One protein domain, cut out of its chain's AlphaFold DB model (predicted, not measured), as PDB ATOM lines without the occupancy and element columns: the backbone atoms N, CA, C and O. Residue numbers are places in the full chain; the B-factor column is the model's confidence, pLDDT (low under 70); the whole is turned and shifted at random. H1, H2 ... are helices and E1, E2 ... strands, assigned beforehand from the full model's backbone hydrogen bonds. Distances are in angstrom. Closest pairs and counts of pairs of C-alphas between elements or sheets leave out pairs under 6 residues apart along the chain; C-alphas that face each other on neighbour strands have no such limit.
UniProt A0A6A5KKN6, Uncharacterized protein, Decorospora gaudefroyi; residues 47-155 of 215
ATOM      1  N   GLU A  47      40.959   4.311  20.751       79.38
ATOM      2  CA  GLU A  47      40.134   4.154  19.557       79.38
ATOM      3  C   GLU A  47      39.046   3.116  19.829       79.38
ATOM      4  O   GLU A  47      39.334   1.964  20.169       79.38
ATOM      5  N   LEU A  48      37.786   3.530  19.686       69.62
ATOM      6  CA  LEU A  48      36.659   2.615  19.803       69.62
ATOM      7  C   LEU A  48      36.719   1.622  18.631       69.62
ATOM      8  O   LEU A  48      36.675   2.059  17.477       69.62
ATOM      9  N   PRO A  49      36.803   0.302  18.874       57.91
ATOM     10  CA  PRO A  49      36.877  -0.666  17.790       57.91
ATOM     11  C   PRO A  49      35.588  -0.620  16.965       57.91
ATOM     12  O   PRO A  49      34.482  -0.599  17.516       57.91
ATOM     13  N   LYS A  50      35.747  -0.604  15.639       60.75
ATOM     14  CA  LYS A  50      34.657  -0.670  14.661       60.75
ATOM     15  C   LYS A  50      34.735  -1.964  13.850       60.75
ATOM     16  O   LYS A  50      35.816  -2.473  13.570       60.75
ATOM     17  N   TYR A  51      33.554  -2.438  13.459       49.91
ATOM     18  CA  TYR A  51      33.332  -3.506  12.490       49.91
ATOM     19  C   TYR A  51      33.834  -3.045  11.118       49.91
ATOM     20  O   TYR A  51      33.234  -2.167  10.500       49.91
ATOM     21  N   THR A  52      34.954  -3.585  10.654       49.22
ATOM     22  CA  THR A  52      35.507  -3.250   9.340       49.22
ATOM     23  C   THR A  52      35.005  -4.228   8.281       49.22
ATOM     24  O   THR A  52      35.053  -5.443   8.451       49.22
ATOM     25  N   ARG A  53      34.556  -3.687   7.143       47.53
ATOM     26  CA  ARG A  53      34.748  -4.339   5.843       47.53
ATOM     27  C   ARG A  53      36.079  -3.842   5.278       47.53
ATOM     28  O   ARG A  53      36.411  -2.665   5.434       47.53
ATOM     29  N   ALA A  54      36.843  -4.743   4.665       49.12
ATOM     30  CA  ALA A  54      38.049  -4.394   3.925       49.12
ATOM     31  C   ALA A  54      37.667  -3.412   2.797       49.12
ATOM     32  O   ALA A  54      36.735  -3.691   2.051       49.12
ATOM     33  N   ALA A  55      38.344  -2.259   2.733       54.81
ATOM     34  CA  ALA A  55      38.009  -1.079   1.915       54.81
ATOM     35  C   ALA A  55      36.720  -0.332   2.343       54.81
ATOM     36  O   ALA A  55      35.665  -0.441   1.725       54.81
ATOM     37  N   GLY A  56      36.811   0.457   3.421       58.31
ATOM     38  CA  GLY A  56      35.719   1.312   3.907       58.31
ATOM     39  C   GLY A  56      35.901   2.802   3.558       58.31
ATOM     40  O   GLY A  56      37.043   3.252   3.427       58.31
ATOM     41  N   PRO A  57      34.805   3.580   3.437       67.44
ATOM     42  CA  PRO A  57      34.835   5.017   3.138       67.44
ATOM     43  C   PRO A  57      35.573   5.841   4.212       67.44
ATOM     44  O   PRO A  57      35.819   5.373   5.324       67.44
ATOM     45  N   VAL A  58      35.920   7.096   3.884       70.06
ATOM     46  CA  VAL A  58      36.415   8.069   4.878       70.06
ATOM     47  C   VAL A  58      35.289   8.365   5.865       70.06
ATOM     48  O   VAL A  58      34.261   8.919   5.468       70.06
ATOM     49  N   GLU A  59      35.503   8.029   7.132       72.44
ATOM     50  CA  GLU A  59      34.533   8.181   8.216       72.44
ATOM     51  C   GLU A  59      35.128   8.964   9.392       72.44
ATOM     52  O   GLU A  59      36.352   8.977   9.572       72.44
ATOM     53  N   PRO A  60      34.278   9.561  10.251       72.50
ATOM     54  CA  PRO A  60      34.727  10.076  11.532       72.50
ATOM     55  C   PRO A  60      35.144   8.908  12.434       72.50
ATOM     56  O   PRO A  60      34.389   7.952  12.680       72.50
ATOM     57  N   ARG A  61      36.374   8.983  12.932       77.50
ATOM     58  CA  ARG A  61      36.936   8.062  13.924       77.50
ATOM     59  C   ARG A  61      37.108   8.830  15.218       77.50
ATOM     60  O   ARG A  61      37.523   9.981  15.166       77.50
ATOM     61  N   THR A  62      36.789   8.211  16.351       80.00
ATOM     62  CA  THR A  62      36.828   8.850  17.674       80.00
ATOM     63  C   THR A  62      37.788   8.095  18.583       80.00
ATOM     64  O   THR A  62      37.589   6.906  18.837       80.00
ATOM     65  N   LEU A  63      38.794   8.794  19.098       87.12
ATOM     66  CA  LEU A  63      39.508   8.405  20.303       87.12
ATOM     67  C   LEU A  63      38.709   8.913  21.498       87.12
ATOM     68  O   LEU A  63      38.520  10.124  21.634       87.12
ATOM     69  N   ALA A  64      38.223   7.997  22.328       89.12
ATOM     70  CA  ALA A  64      37.364   8.319  23.454       89.12
ATOM     71  C   ALA A  64      37.964   7.877  24.786       89.12
ATOM     72  O   ALA A  64      38.744   6.927  24.831       89.12
ATOM     73  N   THR A  65      37.564   8.542  25.868       91.88
ATOM     74  CA  THR A  65      37.865   8.097  27.233       91.88
ATOM     75  C   THR A  65      37.048   6.867  27.625       91.88
ATOM     76  O   THR A  65      35.983   6.588  27.059       91.88
ATOM     77  N   ALA A  66      37.531   6.134  28.633       90.75
ATOM     78  CA  ALA A  66      36.849   4.947  29.150       90.75
ATOM     79  C   ALA A  66      35.441   5.289  29.661       90.75
ATOM     80  O   ALA A  66      34.486   4.553  29.407       90.75
ATOM     81  N   LEU A  67      35.303   6.453  30.307       92.00
ATOM     82  CA  LEU A  67      34.032   6.945  30.835       92.00
ATOM     83  C   LEU A  67      33.032   7.245  29.715       92.00
ATOM     84  O   LEU A  67      31.878   6.829  29.797       92.00
ATOM     85  N   TYR A  68      33.480   7.898  28.638       89.94
ATOM     86  CA  TYR A  68      32.628   8.154  27.481       89.94
ATOM     87  C   TYR A  68      32.117   6.848  26.845       89.94
ATOM     88  O   TYR A  68      30.936   6.745  26.503       89.94
ATOM     89  N   ASP A  69      32.977   5.834  26.688       89.56
ATOM     90  CA  ASP A  69      32.575   4.542  26.115       89.56
ATOM     91  C   ASP A  69      31.560   3.800  26.997       89.56
ATOM     92  O   ASP A  69      30.542   3.310  26.495       89.56
ATOM     93  N   ALA A  70      31.800   3.759  28.312       90.25
ATOM     94  CA  ALA A  70      30.882   3.169  29.285       90.25
ATOM     95  C   ALA A  70      29.511   3.864  29.256       90.25
ATOM     96  O   ALA A  70      28.471   3.206  29.136       90.25
ATOM     97  N   ALA A  71      29.511   5.199  29.248       90.44
ATOM     98  CA  ALA A  71      28.305   6.008  29.158       90.44
ATOM     99  C   ALA A  71      27.527   5.753  27.858       90.44
ATOM    100  O   ALA A  71      26.318   5.508  27.893       90.44
ATOM    101  N   LYS A  72      28.214   5.707  26.711       86.44
ATOM    102  CA  LYS A  72      27.608   5.422  25.401       86.44
ATOM    103  C   LYS A  72      26.999   4.019  25.327       86.44
ATOM    104  O   LYS A  72      25.961   3.830  24.687       86.44
ATOM    105  N   ARG A  73      27.627   3.035  25.977       86.12
ATOM    106  CA  ARG A  73      27.100   1.668  26.111       86.12
ATOM    107  C   ARG A  73      25.896   1.578  27.054       86.12
ATOM    108  O   ARG A  73      25.142   0.615  26.948       86.12
ATOM    109  N   GLY A  74      25.692   2.566  27.925       87.56
ATOM    110  CA  GLY A  74      24.652   2.537  28.958       87.56
ATOM    111  C   GLY A  74      25.046   1.725  30.196       87.56
ATOM    112  O   GLY A  74      24.172   1.248  30.919       87.56
ATOM    113  N   ASP A  75      26.346   1.539  30.406       90.44
ATOM    114  CA  ASP A  75      26.935   0.635  31.389       90.44
ATOM    115  C   ASP A  75      27.112   1.339  32.742       90.44
ATOM    116  O   ASP A  75      28.142   1.962  32.997       90.44
ATOM    117  N   MET A  76      26.068   1.298  33.576       90.44
ATOM    118  CA  MET A  76      26.003   2.068  34.828       90.44
ATOM    119  C   MET A  76      27.134   1.704  35.795       90.44
ATOM    120  O   MET A  76      27.825   2.590  36.284       90.44
ATOM    121  N   GLU A  77      27.371   0.407  36.004       91.12
ATOM    122  CA  GLU A  77      28.395  -0.094  36.928       91.12
ATOM    123  C   GLU A  77      29.799   0.391  36.539       91.12
ATOM    124  O   GLU A  77      30.588   0.804  37.385       91.12
ATOM    125  N   ALA A  78      30.112   0.393  35.238       91.31
ATOM    126  CA  ALA A  78      31.389   0.908  34.756       91.31
ATOM    127  C   ALA A  78      31.502   2.429  34.901       91.31
ATOM    128  O   ALA A  78      32.591   2.925  35.178       91.31
ATOM    129  N   VAL A  79      30.405   3.169  34.720       92.56
ATOM    130  CA  VAL A  79      30.381   4.624  34.924       92.56
ATOM    131  C   VAL A  79      30.640   4.969  36.391       92.56
ATOM    132  O   VAL A  79      31.533   5.766  36.662       92.56
ATOM    133  N   GLU A  80      29.930   4.336  37.327       92.25
ATOM    134  CA  GLU A  80      30.136   4.533  38.772       92.25
ATOM    135  C   GLU A  80      31.562   4.181  39.183       92.25
ATOM    136  O   GLU A  80      32.233   4.975  39.842       92.25
ATOM    137  N   PHE A  81      32.058   3.028  38.730       92.75
ATOM    138  CA  PHE A  81      33.423   2.602  39.000       92.75
ATOM    139  C   PHE A  81      34.449   3.631  38.509       92.75
ATOM    140  O   PHE A  81      35.322   4.046  39.269       92.75
ATOM    141  N   LEU A  82      34.334   4.094  37.262       92.50
ATOM    142  CA  LEU A  82      35.272   5.060  36.689       92.50
ATOM    143  C   LEU A  82      35.217   6.414  37.408       92.50
ATOM    144  O   LEU A  82      36.265   6.994  37.681       92.50
ATOM    145  N   ILE A  83      34.024   6.896  37.762       92.38
ATOM    146  CA  ILE A  83      33.861   8.142  38.524       92.38
ATOM    147  C   ILE A  83      34.467   7.995  39.924       92.38
ATOM    148  O   ILE A  83      35.230   8.861  40.343       92.38
ATOM    149  N   SER A  84      34.221   6.874  40.612       92.44
ATOM    150  CA  SER A  84      34.801   6.599  41.937       92.44
ATOM    151  C   SER A  84      36.333   6.543  41.922       92.44
ATOM    152  O   SER A  84      36.981   6.886  42.907       92.44
ATOM    153  N   ARG A  85      36.922   6.153  40.785       91.44
ATOM    154  CA  ARG A  85      38.372   6.127  40.548       91.44
ATOM    155  C   ARG A  85      38.933   7.473  40.058       91.44
ATOM    156  O   ARG A  85      40.120   7.547  39.757       91.44
ATOM    157  N   GLY A  86      38.114   8.525  39.975       90.00
ATOM    158  CA  GLY A  86      38.548   9.877  39.609       90.00
ATOM    159  C   GLY A  86      38.620  10.144  38.103       90.00
ATOM    160  O   GLY A  86      39.402  10.989  37.665       90.00
ATOM    161  N   ALA A  87      37.835   9.436  37.286       91.38
ATOM    162  CA  ALA A  87      37.754   9.724  35.857       91.38
ATOM    163  C   ALA A  87      37.273  11.161  35.611       91.38
ATOM    164  O   ALA A  87      36.267  11.610  36.163       91.38
ATOM    165  N   ASN A  88      37.966  11.880  34.730       90.81
ATOM    166  CA  ASN A  88      37.616  13.252  34.404       90.81
ATOM    167  C   ASN A  88      36.416  13.282  33.447       90.81
ATOM    168  O   ASN A  88      36.514  12.949  32.263       90.81
ATOM    169  N   VAL A  89      35.276  13.744  33.958       89.38
ATOM    170  CA  VAL A  89      34.011  13.829  33.214       89.38
ATOM    171  C   VAL A  89      34.075  14.861  32.078       89.38
ATOM    172  O   VAL A  89      33.405  14.725  31.056       89.38
ATOM    173  N   ARG A  90      34.946  15.869  32.192       87.88
ATOM    174  CA  ARG A  90      35.161  16.897  31.162       87.88
ATOM    175  C   ARG A  90      36.309  16.570  30.207       87.88
ATOM    176  O   ARG A  90      36.636  17.391  29.351       87.88
ATOM    177  N   ALA A  91      36.910  15.383  30.306       87.06
ATOM    178  CA  ALA A  91      37.948  14.965  29.374       87.06
ATOM    179  C   ALA A  91      37.398  14.910  27.943       87.06
ATOM    180  O   ALA A  91      36.386  14.252  27.679       87.06
ATOM    181  N   ARG A  92      38.066  15.623  27.031       85.62
ATOM    182  CA  ARG A  92      37.665  15.745  25.629       85.62
ATOM    183  C   ARG A  92      38.199  14.591  24.794       85.62
ATOM    184  O   ARG A  92      39.382  14.259  24.816       85.62
ATOM    185  N   ASN A  93      37.307  14.029  24.000       87.94
ATOM    186  CA  ASN A  93      37.595  13.047  22.976       87.94
ATOM    187  C   ASN A  93      38.151  13.736  21.733       87.94
ATOM    188  O   ASN A  93      37.880  14.909  21.472       87.94
ATOM    189  N   ARG A  94      38.868  12.967  20.916       86.12
ATOM    190  CA  ARG A  94      39.384  13.435  19.628       86.12
ATOM    191  C   ARG A  94      38.721  12.698  18.494       86.12
ATOM    192  O   ARG A  94      38.730  11.472  18.459       86.12
ATOM    193  N   THR A  95      38.212  13.438  17.528       82.19
ATOM    194  CA  THR A  95      37.657  12.888  16.299       82.19
ATOM    195  C   THR A  95      38.429  13.358  15.096       82.19
ATOM    196  O   THR A  95      38.644  14.552  14.938       82.19
ATOM    197  N   GLY A  96      38.807  12.438  14.222       79.81
ATOM    198  CA  GLY A  96      39.433  12.777  12.955       79.81
ATOM    199  C   GLY A  96      38.788  12.024  11.803       79.81
ATOM    200  O   GLY A  96      38.304  10.902  11.970       79.81
ATOM    201  N   MET A  97      38.784  12.657  10.633       77.62
ATOM    202  CA  MET A  97      38.313  12.046   9.394       77.62
ATOM    203  C   MET A  97      39.433  11.200   8.800       77.62
ATOM    204  O   MET A  97      40.506  11.712   8.480       77.62
ATOM    205  N   GLY A  98      39.200   9.897   8.673       72.50
ATOM    206  CA  GLY A  98      40.218   8.972   8.190       72.50
ATOM    207  C   GLY A  98      39.630   7.734   7.536       72.50
ATOM    208  O   GLY A  98      38.461   7.395   7.726       72.50
ATOM    209  N   LEU A  99      40.461   7.051   6.752       71.06
ATOM    210  CA  LEU A  99      40.118   5.748   6.194       71.06
ATOM    211  C   LEU A  99      39.982   4.719   7.317       71.06
ATOM    212  O   LEU A  99      40.808   4.660   8.227       71.06
ATOM    213  N   SER A 100      38.976   3.851   7.208       67.50
ATOM    214  CA  SER A 100      38.693   2.818   8.213       67.50
ATOM    215  C   SER A 100      39.816   1.780   8.383       67.50
ATOM    216  O   SER A 100      39.868   1.090   9.397       67.50
ATOM    217  N   VAL A 101      40.737   1.684   7.424       67.44
ATOM    218  CA  VAL A 101      41.891   0.767   7.461       67.44
ATOM    219  C   VAL A 101      43.208   1.453   7.837       67.44
ATOM    220  O   VAL A 101      44.200   0.774   8.075       67.44
ATOM    221  N   ALA A 102      43.238   2.785   7.896       71.69
ATOM    222  CA  ALA A 102      44.449   3.538   8.204       71.69
ATOM    223  C   ALA A 102      44.616   3.745   9.725       71.69
ATOM    224  O   ALA A 102      43.637   3.640  10.476       71.69
ATOM    225  N   PRO A 103      45.830   4.074  10.208       74.75
ATOM    226  CA  PRO A 103      46.024   4.569  11.568       74.75
ATOM    227  C   PRO A 103      45.172   5.815  11.843       74.75
ATOM    228  O   PRO A 103      44.858   6.579  10.928       74.75
ATOM    229  N   PHE A 104      44.814   6.041  13.111       75.62
ATOM    230  CA  PHE A 104      44.026   7.211  13.496       75.62
ATOM    231  C   PHE A 104      44.705   8.523  13.039       75.62
ATOM    232  O   PHE A 104      45.887   8.739  13.339       75.62
ATOM    233  N   PRO A 105      43.983   9.430  12.353       72.31
ATOM    234  CA  PRO A 105      44.554  10.649  11.786       72.31
ATOM    235  C   PRO A 105      44.806  11.709  12.871       72.31
ATOM    236  O   PRO A 105      44.031  12.647  13.039       72.31
ATOM    237  N   ARG A 106      45.923  11.590  13.601       74.88
ATOM    238  CA  ARG A 106      46.289  12.514  14.697       74.88
ATOM    239  C   ARG A 106      46.475  13.971  14.257       74.88
ATOM    240  O   ARG A 106      46.224  14.866  15.052       74.88
ATOM    241  N   LYS A 107      46.926  14.214  13.022       73.06
ATOM    242  CA  LYS A 107      47.174  15.576  12.507       73.06
ATOM    243  C   LYS A 107      45.889  16.328  12.145       73.06
ATOM    244  O   LYS A 107      45.856  17.541  12.268       73.06
ATOM    245  N   ASN A 108      44.835  15.605  11.757       69.81
ATOM    246  CA  ASN A 108      43.559  16.179  11.311       69.81
ATOM    247  C   ASN A 108      42.431  15.881  12.314       69.81
ATOM    248  O   ASN A 108      41.263  15.799  11.934       69.81
ATOM    249  N   SER A 109      42.781  15.630  13.580       76.19
ATOM    250  CA  SER A 109      41.802  15.353  14.629       76.19
ATOM    251  C   SER A 109      41.428  16.621  15.384       76.19
ATOM    252  O   SER A 109      42.311  17.362  15.809       76.19
ATOM    253  N   VAL A 110      40.132  16.808  15.603       75.88
ATOM    254  CA  VAL A 110      39.528  17.903  16.365       75.88
ATOM    255  C   VAL A 110      38.999  17.357  17.688       75.88
ATOM    256  O   VAL A 110      38.579  16.201  17.769       75.88
ATOM    257  N   GLU A 111      39.018  18.174  18.733       78.69
ATOM    258  CA  GLU A 111      38.327  17.861  19.982       78.69
ATOM    259  C   GLU A 111      36.818  18.051  19.798       78.69
ATOM    260  O   GLU A 111      36.390  19.131  19.404       78.69
ATOM    261  N   THR A 112      36.009  17.021  20.054       75.38
ATOM    262  CA  THR A 112      34.553  17.091  19.808       75.38
ATOM    263  C   THR A 112      33.721  16.932  21.062       75.38
ATOM    264  O   THR A 112      33.103  17.888  21.508       75.38
ATOM    265  N   TRP A 113      33.668  15.726  21.619       80.81
ATOM    266  CA  TRP A 113      32.775  15.406  22.736       80.81
ATOM    267  C   TRP A 113      33.558  15.152  24.005       80.81
ATOM    268  O   TRP A 113      34.631  14.561  23.943       80.81
ATOM    269  N   CYS A 114      33.016  15.524  25.155       86.44
ATOM    270  CA  CYS A 114      33.556  15.104  26.440       86.44
ATOM    271  C   CYS A 114      32.797  13.901  27.014       86.44
ATOM    272  O   CYS A 114      31.766  13.473  26.484       86.44
ATOM    273  N   ALA A 115      33.317  13.308  28.090       86.94
ATOM    274  CA  ALA A 115      32.646  12.188  28.746       86.94
ATOM    275  C   ALA A 115      31.256  12.571  29.290       86.94
ATOM    276  O   ALA A 115      30.329  11.768  29.167       86.94
ATOM    277  N   LEU A 116      31.081  13.809  29.767       87.88
ATOM    278  CA  LEU A 116      29.798  14.364  30.209       87.88
ATOM    279  C   LEU A 116      28.742  14.318  29.100       87.88
ATOM    280  O   LEU A 116      27.622  13.865  29.329       87.88
ATOM    281  N   ASP A 117      29.115  14.709  27.879       85.06
ATOM    282  CA  ASP A 117      28.224  14.642  26.716       85.06
ATOM    283  C   ASP A 117      27.795  13.199  26.438       85.06
ATOM    284  O   ASP A 117      26.638  12.925  26.116       85.06
ATOM    285  N   GLY A 118      28.723  12.250  26.599       84.38
ATOM    286  CA  GLY A 118      28.438  10.819  26.496       84.38
ATOM    287  C   GLY A 118      27.428  10.338  27.538       84.38
ATOM    288  O   GLY A 118      26.553   9.535  27.213       84.38
ATOM    289  N   MET A 119      27.519  10.847  28.769       85.88
ATOM    290  CA  MET A 119      26.585  10.531  29.853       85.88
ATOM    291  C   MET A 119      25.196  11.111  29.594       85.88
ATOM    292  O   MET A 119      24.212  10.380  29.684       85.88
ATOM    293  N   ARG A 120      25.113  12.376  29.166       83.94
ATOM    294  CA  ARG A 120      23.848  13.043  28.811       83.94
ATOM    295  C   ARG A 120      23.150  12.396  27.613       83.94
ATOM    296  O   ARG A 120      21.930  12.276  27.592       83.94
ATOM    297  N   MET A 121      23.916  11.918  26.629       82.19
ATOM    298  CA  MET A 121      23.391  11.196  25.461       82.19
ATOM    299  C   MET A 121      23.172   9.696  25.706       82.19
ATOM    300  O   MET A 121      22.827   8.963  24.768       82.19
ATOM    301  N   SER A 122      23.401   9.206  26.927       84.44
ATOM    302  CA  SER A 122      23.305   7.782  27.211       84.44
ATOM    303  C   SER A 122      21.890   7.251  26.970       84.44
ATOM    304  O   SER A 122      20.877   7.919  27.182       84.44
ATOM    305  N   ARG A 123      21.805   5.987  26.546       80.75
ATOM    306  CA  ARG A 123      20.525   5.267  26.466       80.75
ATOM    307  C   ARG A 123      19.980   4.932  27.853       80.75
ATOM    308  O   ARG A 123      18.777   4.719  27.982       80.75
ATOM    309  N   ASN A 124      20.856   4.853  28.856       84.50
ATOM    310  CA  ASN A 124      20.477   4.554  30.223       84.50
ATOM    311  C   ASN A 124      20.146   5.849  30.963       84.50
ATOM    312  O   ASN A 124      20.971   6.747  31.103       84.50
ATOM    313  N   LEU A 125      18.919   5.914  31.456       85.56
ATOM    314  CA  LEU A 125      18.358   7.102  32.073       85.56
ATOM    315  C   LEU A 125      18.990   7.434  33.428       85.56
ATOM    316  O   LEU A 125      19.027   8.607  33.785       85.56
ATOM    317  N   ARG A 126      19.503   6.426  34.146       86.75
ATOM    318  CA  ARG A 126      20.220   6.627  35.414       86.75
ATOM    319  C   ARG A 126      21.540   7.365  35.210       86.75
ATOM    320  O   ARG A 126      21.864   8.249  35.984       86.75
ATOM    321  N   ILE A 127      22.258   7.066  34.125       87.06
ATOM    322  CA  ILE A 127      23.518   7.749  33.787       87.06
ATOM    323  C   ILE A 127      23.267   9.234  33.498       87.06
ATOM    324  O   ILE A 127      24.062  10.081  33.894       87.06
ATOM    325  N   VAL A 128      22.147   9.551  32.839       86.06
ATOM    326  CA  VAL A 128      21.739  10.940  32.582       86.06
ATOM    327  C   VAL A 128      21.434  11.666  33.893       86.06
ATOM    328  O   VAL A 128      21.923  12.770  34.092       86.06
ATOM    329  N   GLN A 129      20.681  11.034  34.799       85.00
ATOM    330  CA  GLN A 129      20.384  11.600  36.122       85.00
ATOM    331  C   GLN A 129      21.658  11.848  36.928       85.00
ATOM    332  O   GLN A 129      21.846  12.938  37.447       85.00
ATOM    333  N   LEU A 130      22.580  10.887  36.943       86.38
ATOM    334  CA  LEU A 130      23.854  11.031  37.640       86.38
ATOM    335  C   LEU A 130      24.711  12.170  37.055       86.38
ATOM    336  O   LEU A 130      25.381  12.887  37.792       86.38
ATOM    337  N   ALA A 131      24.669  12.392  35.739       84.75
ATOM    338  CA  ALA A 131      25.314  13.556  35.130       84.75
ATOM    339  C   ALA A 131      24.673  14.883  35.575       84.75
ATOM    340  O   ALA A 131      25.393  15.849  35.824       84.75
ATOM    341  N   GLU A 132      23.341  14.928  35.672       84.25
ATOM    342  CA  GLU A 132      22.597  16.095  36.160       84.25
ATOM    343  C   GLU A 132      22.884  16.371  37.644       84.25
ATOM    344  O   GLU A 132      23.045  17.524  38.028       84.25
ATOM    345  N   GLU A 133      23.005  15.334  38.472       85.75
ATOM    346  CA  GLU A 133      23.325  15.461  39.900       85.75
ATOM    347  C   GLU A 133      24.749  15.981  40.129       85.75
ATOM    348  O   GLU A 133      24.964  16.849  40.973       85.75
ATOM    349  N   LEU A 134      25.726  15.488  39.361       82.88
ATOM    350  CA  LEU A 134      27.130  15.876  39.524       82.88
ATOM    351  C   LEU A 134      27.463  17.239  38.906       82.88
ATOM    352  O   LEU A 134      28.339  17.946  39.405       82.88
ATOM    353  N   HIS A 135      26.820  17.594  37.791       82.44
ATOM    354  CA  HIS A 135      27.220  18.742  36.970       82.44
ATOM    355  C   HIS A 135      26.084  19.701  36.611       82.44
ATOM    356  O   HIS A 135      26.332  20.698  35.935       82.44
ATOM    357  N   GLY A 136      24.862  19.436  37.063       81.44
ATOM    358  CA  GLY A 136      23.695  20.244  36.746       81.44
ATOM    359  C   GLY A 136      23.082  19.941  35.378       81.44
ATOM    360  O   GLY A 136      23.573  19.140  34.570       81.44
ATOM    361  N   VAL A 137      21.959  20.613  35.129       75.19
ATOM    362  CA  VAL A 137      21.173  20.487  33.897       75.19
ATOM    363  C   VAL A 137      21.979  20.998  32.699       75.19
ATOM    364  O   VAL A 137      22.685  21.998  32.800       75.19
ATOM    365  N   GLU A 138      21.859  20.315  31.556       74.69
ATOM    366  CA  GLU A 138      22.446  20.770  30.287       74.69
ATOM    367  C   GLU A 138      21.891  22.142  29.894       74.69
ATOM    368  O   GLU A 138      20.676  22.307  29.739       74.69
ATOM    369  N   THR A 139      22.784  23.119  29.728       76.44
ATOM    370  CA  THR A 139      22.408  24.441  29.222       76.44
ATOM    371  C   THR A 139      22.216  24.400  27.705       76.44
ATOM    372  O   THR A 139      22.737  23.530  27.002       76.44
ATOM    373  N   GLU A 140      21.462  25.361  27.172       66.06
ATOM    374  CA  GLU A 140      21.244  25.477  25.725       66.06
ATOM    375  C   GLU A 140      22.559  25.716  24.967       66.06
ATOM    376  O   GLU A 140      22.755  25.175  23.881       66.06
ATOM    377  N   GLU A 141      23.494  26.451  25.567       71.12
ATOM    378  CA  GLU A 141      24.823  26.702  25.006       71.12
ATOM    379  C   GLU A 141      25.658  25.423  24.913       71.12
ATOM    380  O   GLU A 141      26.284  25.169  23.884       71.12
ATOM    381  N   GLU A 142      25.633  24.583  25.950       67.19
ATOM    382  CA  GLU A 142      26.317  23.285  25.947       67.19
ATOM    383  C   GLU A 142      25.718  22.352  24.888       67.19
ATOM    384  O   GLU A 142      26.450  21.706  24.133       67.19
ATOM    385  N   PHE A 143      24.387  22.337  24.766       69.31
ATOM    386  CA  PHE A 143      23.686  21.566  23.744       69.31
ATOM    387  C   PHE A 143      24.053  22.021  22.321       69.31
ATOM    388  O   PHE A 143      24.352  21.193  21.453       69.31
ATOM    389  N   VAL A 144      24.029  23.334  22.071       69.50
ATOM    390  CA  VAL A 144      24.362  23.924  20.767       69.50
ATOM    391  C   VAL A 144      25.837  23.705  20.445       69.50
ATOM    392  O   VAL A 144      26.149  23.225  19.359       69.50
ATOM    393  N   GLY A 145      26.738  23.930  21.403       69.00
ATOM    394  CA  GLY A 145      28.168  23.674  21.242       69.00
ATOM    395  C   GLY A 145      28.464  22.211  20.898       69.00
ATOM    396  O   GLY A 145      29.245  21.930  19.989       69.00
ATOM    397  N   ARG A 146      27.776  21.264  21.550       68.38
ATOM    398  CA  ARG A 146      27.873  19.826  21.254       68.38
ATOM    399  C   ARG A 146      27.414  19.479  19.837       68.38
ATOM    400  O   ARG A 146      28.022  18.614  19.199       68.38
ATOM    401  N   ARG A 147      26.338  20.109  19.357       66.62
ATOM    402  CA  ARG A 147      25.826  19.935  17.987       66.62
ATOM    403  C   ARG A 147      26.816  20.496  16.967       66.62
ATOM    404  O   ARG A 147      27.243  19.780  16.064       66.62
ATOM    405  N   ASP A 148      27.225  21.741  17.162       66.62
ATOM    406  CA  ASP A 148      28.024  22.491  16.198       66.62
ATOM    407  C   ASP A 148      29.457  21.929  16.085       66.62
ATOM    408  O   ASP A 148      30.034  21.917  14.996       66.62
ATOM    409  N   ALA A 149      30.015  21.358  17.163       65.62
ATOM    410  CA  ALA A 149      31.305  20.659  17.132       65.62
ATOM    411  C   ALA A 149      31.320  19.459  16.165       65.62
ATOM    412  O   ALA A 149      32.348  19.154  15.556       65.62
ATOM    413  N   PHE A 150      30.185  18.770  16.004       62.88
ATOM    414  CA  PHE A 150      30.066  17.656  15.064       62.88
ATOM    415  C   PHE A 150      29.859  18.147  13.622       62.88
ATOM    416  O   PHE A 150      30.432  17.580  12.689       62.88
ATOM    417  N   ASP A 151      29.108  19.233  13.440       66.38
ATOM    418  CA  ASP A 151      28.894  19.853  12.127       66.38
ATOM    419  C   ASP A 151      30.198  20.437  11.553       66.38
ATOM    420  O   ASP A 151      30.492  20.257  10.367       66.38
ATOM    421  N   ALA A 152      31.045  21.029  12.404       64.44
ATOM    422  CA  ALA A 152      32.379  21.507  12.033       64.44
ATOM    423  C   ALA A 152      33.302  20.382  11.520       64.44
ATOM    424  O   ALA A 152      34.134  20.615  10.643       64.44
ATOM    425  N   LEU A 153      33.138  19.152  12.025       62.09
ATOM    426  CA  LEU A 153      33.894  17.979  11.573       62.09
ATOM    427  C   LEU A 153      33.407  17.455  10.211       62.09
ATOM    428  O   LEU A 153      34.210  16.974   9.411       62.09
ATOM    429  N   MET A 154      32.096  17.511   9.954       60.62
ATOM    430  CA  MET A 154      31.480  16.943   8.748       60.62
ATOM    431  C   MET A 154      31.509  17.894   7.543       60.62
ATOM    432  O   MET A 154      31.443  17.422   6.403       60.62
ATOM    433  N   GLY A 155      31.659  19.202   7.785       53.88
ATOM    434  CA  GLY A 155      31.697  20.245   6.760       53.88
ATOM    435  C   GLY A 155      30.405  20.340   5.924       53.88
ATOM    436  O   GLY A 155      29.553  19.448   5.947       53.88
TER     437      GLY A 155
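What this domain is: This is residues 47 to 155 of the 215 residues of an uncharacterized protein of Decorospora gaudefroyi (UniProt A0A6A5KKN6). A three-stranded sheet, E1 to E3, has a long helix, H5, over one face, running along the strands, while at one end of the sheet four short helices, H1 to H4, gather into a cluster. H5 is the last named element and meets no other helix. The printed part has 109 residues, with three named strands and five named helices in the order E1 H1 H2 E2 E3 H3 H4 H5; the sheet runs E1 E2 E3, antiparallel, and the class is mixed, helices and strands. The whole is compact, with a radius of gyration of the C-alphas of 14.6 A and spans of 43 by 29 by 22 A.

Where its parts are: Begin after residues 47 to 57, which hold no named element, and find C-alpha 58 at (36.415, 8.069, 4.878); from there E1 runs 18.6 A to residue 64. H1, residues 66 to 73, and H2, residues 76 to 84, follow. E2, residues 92 to 99, is 22.0 A long, and E3, residues 109 to 114, is 14.4 A. H3, residues 115 to 120, begins at C-alpha 115 at (32.646, 12.188, 28.746). H4, residues 125 to 135, spans 15.4 A, and H5, residues 140 to 154, runs 21.6 A to C-alpha 154 at (31.480, 16.943, 8.748).

How they stand to each other: Start at E1, an edge strand antiparallel to E2: N 61 and O 96 are within hydrogen-bond range at 2.9 A. E2 and E3 form a hairpin, with N 93 and O 113 at 2.7 A. The sheet is only just strongly twisted, its C-alphas up to 4.1 A off its best plane. Look next at H5, on the sheet at a height of 9.4 A: it lies over E3 and, only just, with 3 C-alphas, over E2, and its line stands at 25 degrees to E3 on the local plane. The closest C-alphas of E3 and H5 are those of Thr 112 and Ala 149, 5.5 A apart. H1 and H3 only graze the sheet; they touch at the C-alphas of Tyr 68 and Ala 115, 4.2 A, at a shallow tilt of 25 degrees. H1 and H2 form a helical hairpin, closest at the C-alphas of Ala 70 and Val 79, 5.8 A. H3 touches H4 at the C-alphas of Arg 120 and Val 128, 4.8 A, at a steep tilt of 58 degrees. H2 and H4 only just touch, only at their ends, with 3 pairs of C-alphas within 8 A; the closest are those of Met 76 and Ile 127, 6.3 A. Every O i to N i+4 pair is within hydrogen-bond range in H1, H2, H3 and H4; in H5, 9 of 11 are.

The domain as a whole: The two C-alphas farthest apart are those of Ala 55 and Glu 133, 44.0 A. The printed part has no cut and no long link. The mean pLDDT of the printed part is 78.3; look for values under 70 at residues 48 to 57, 100 to 101, 108, 140 and 142 to 155.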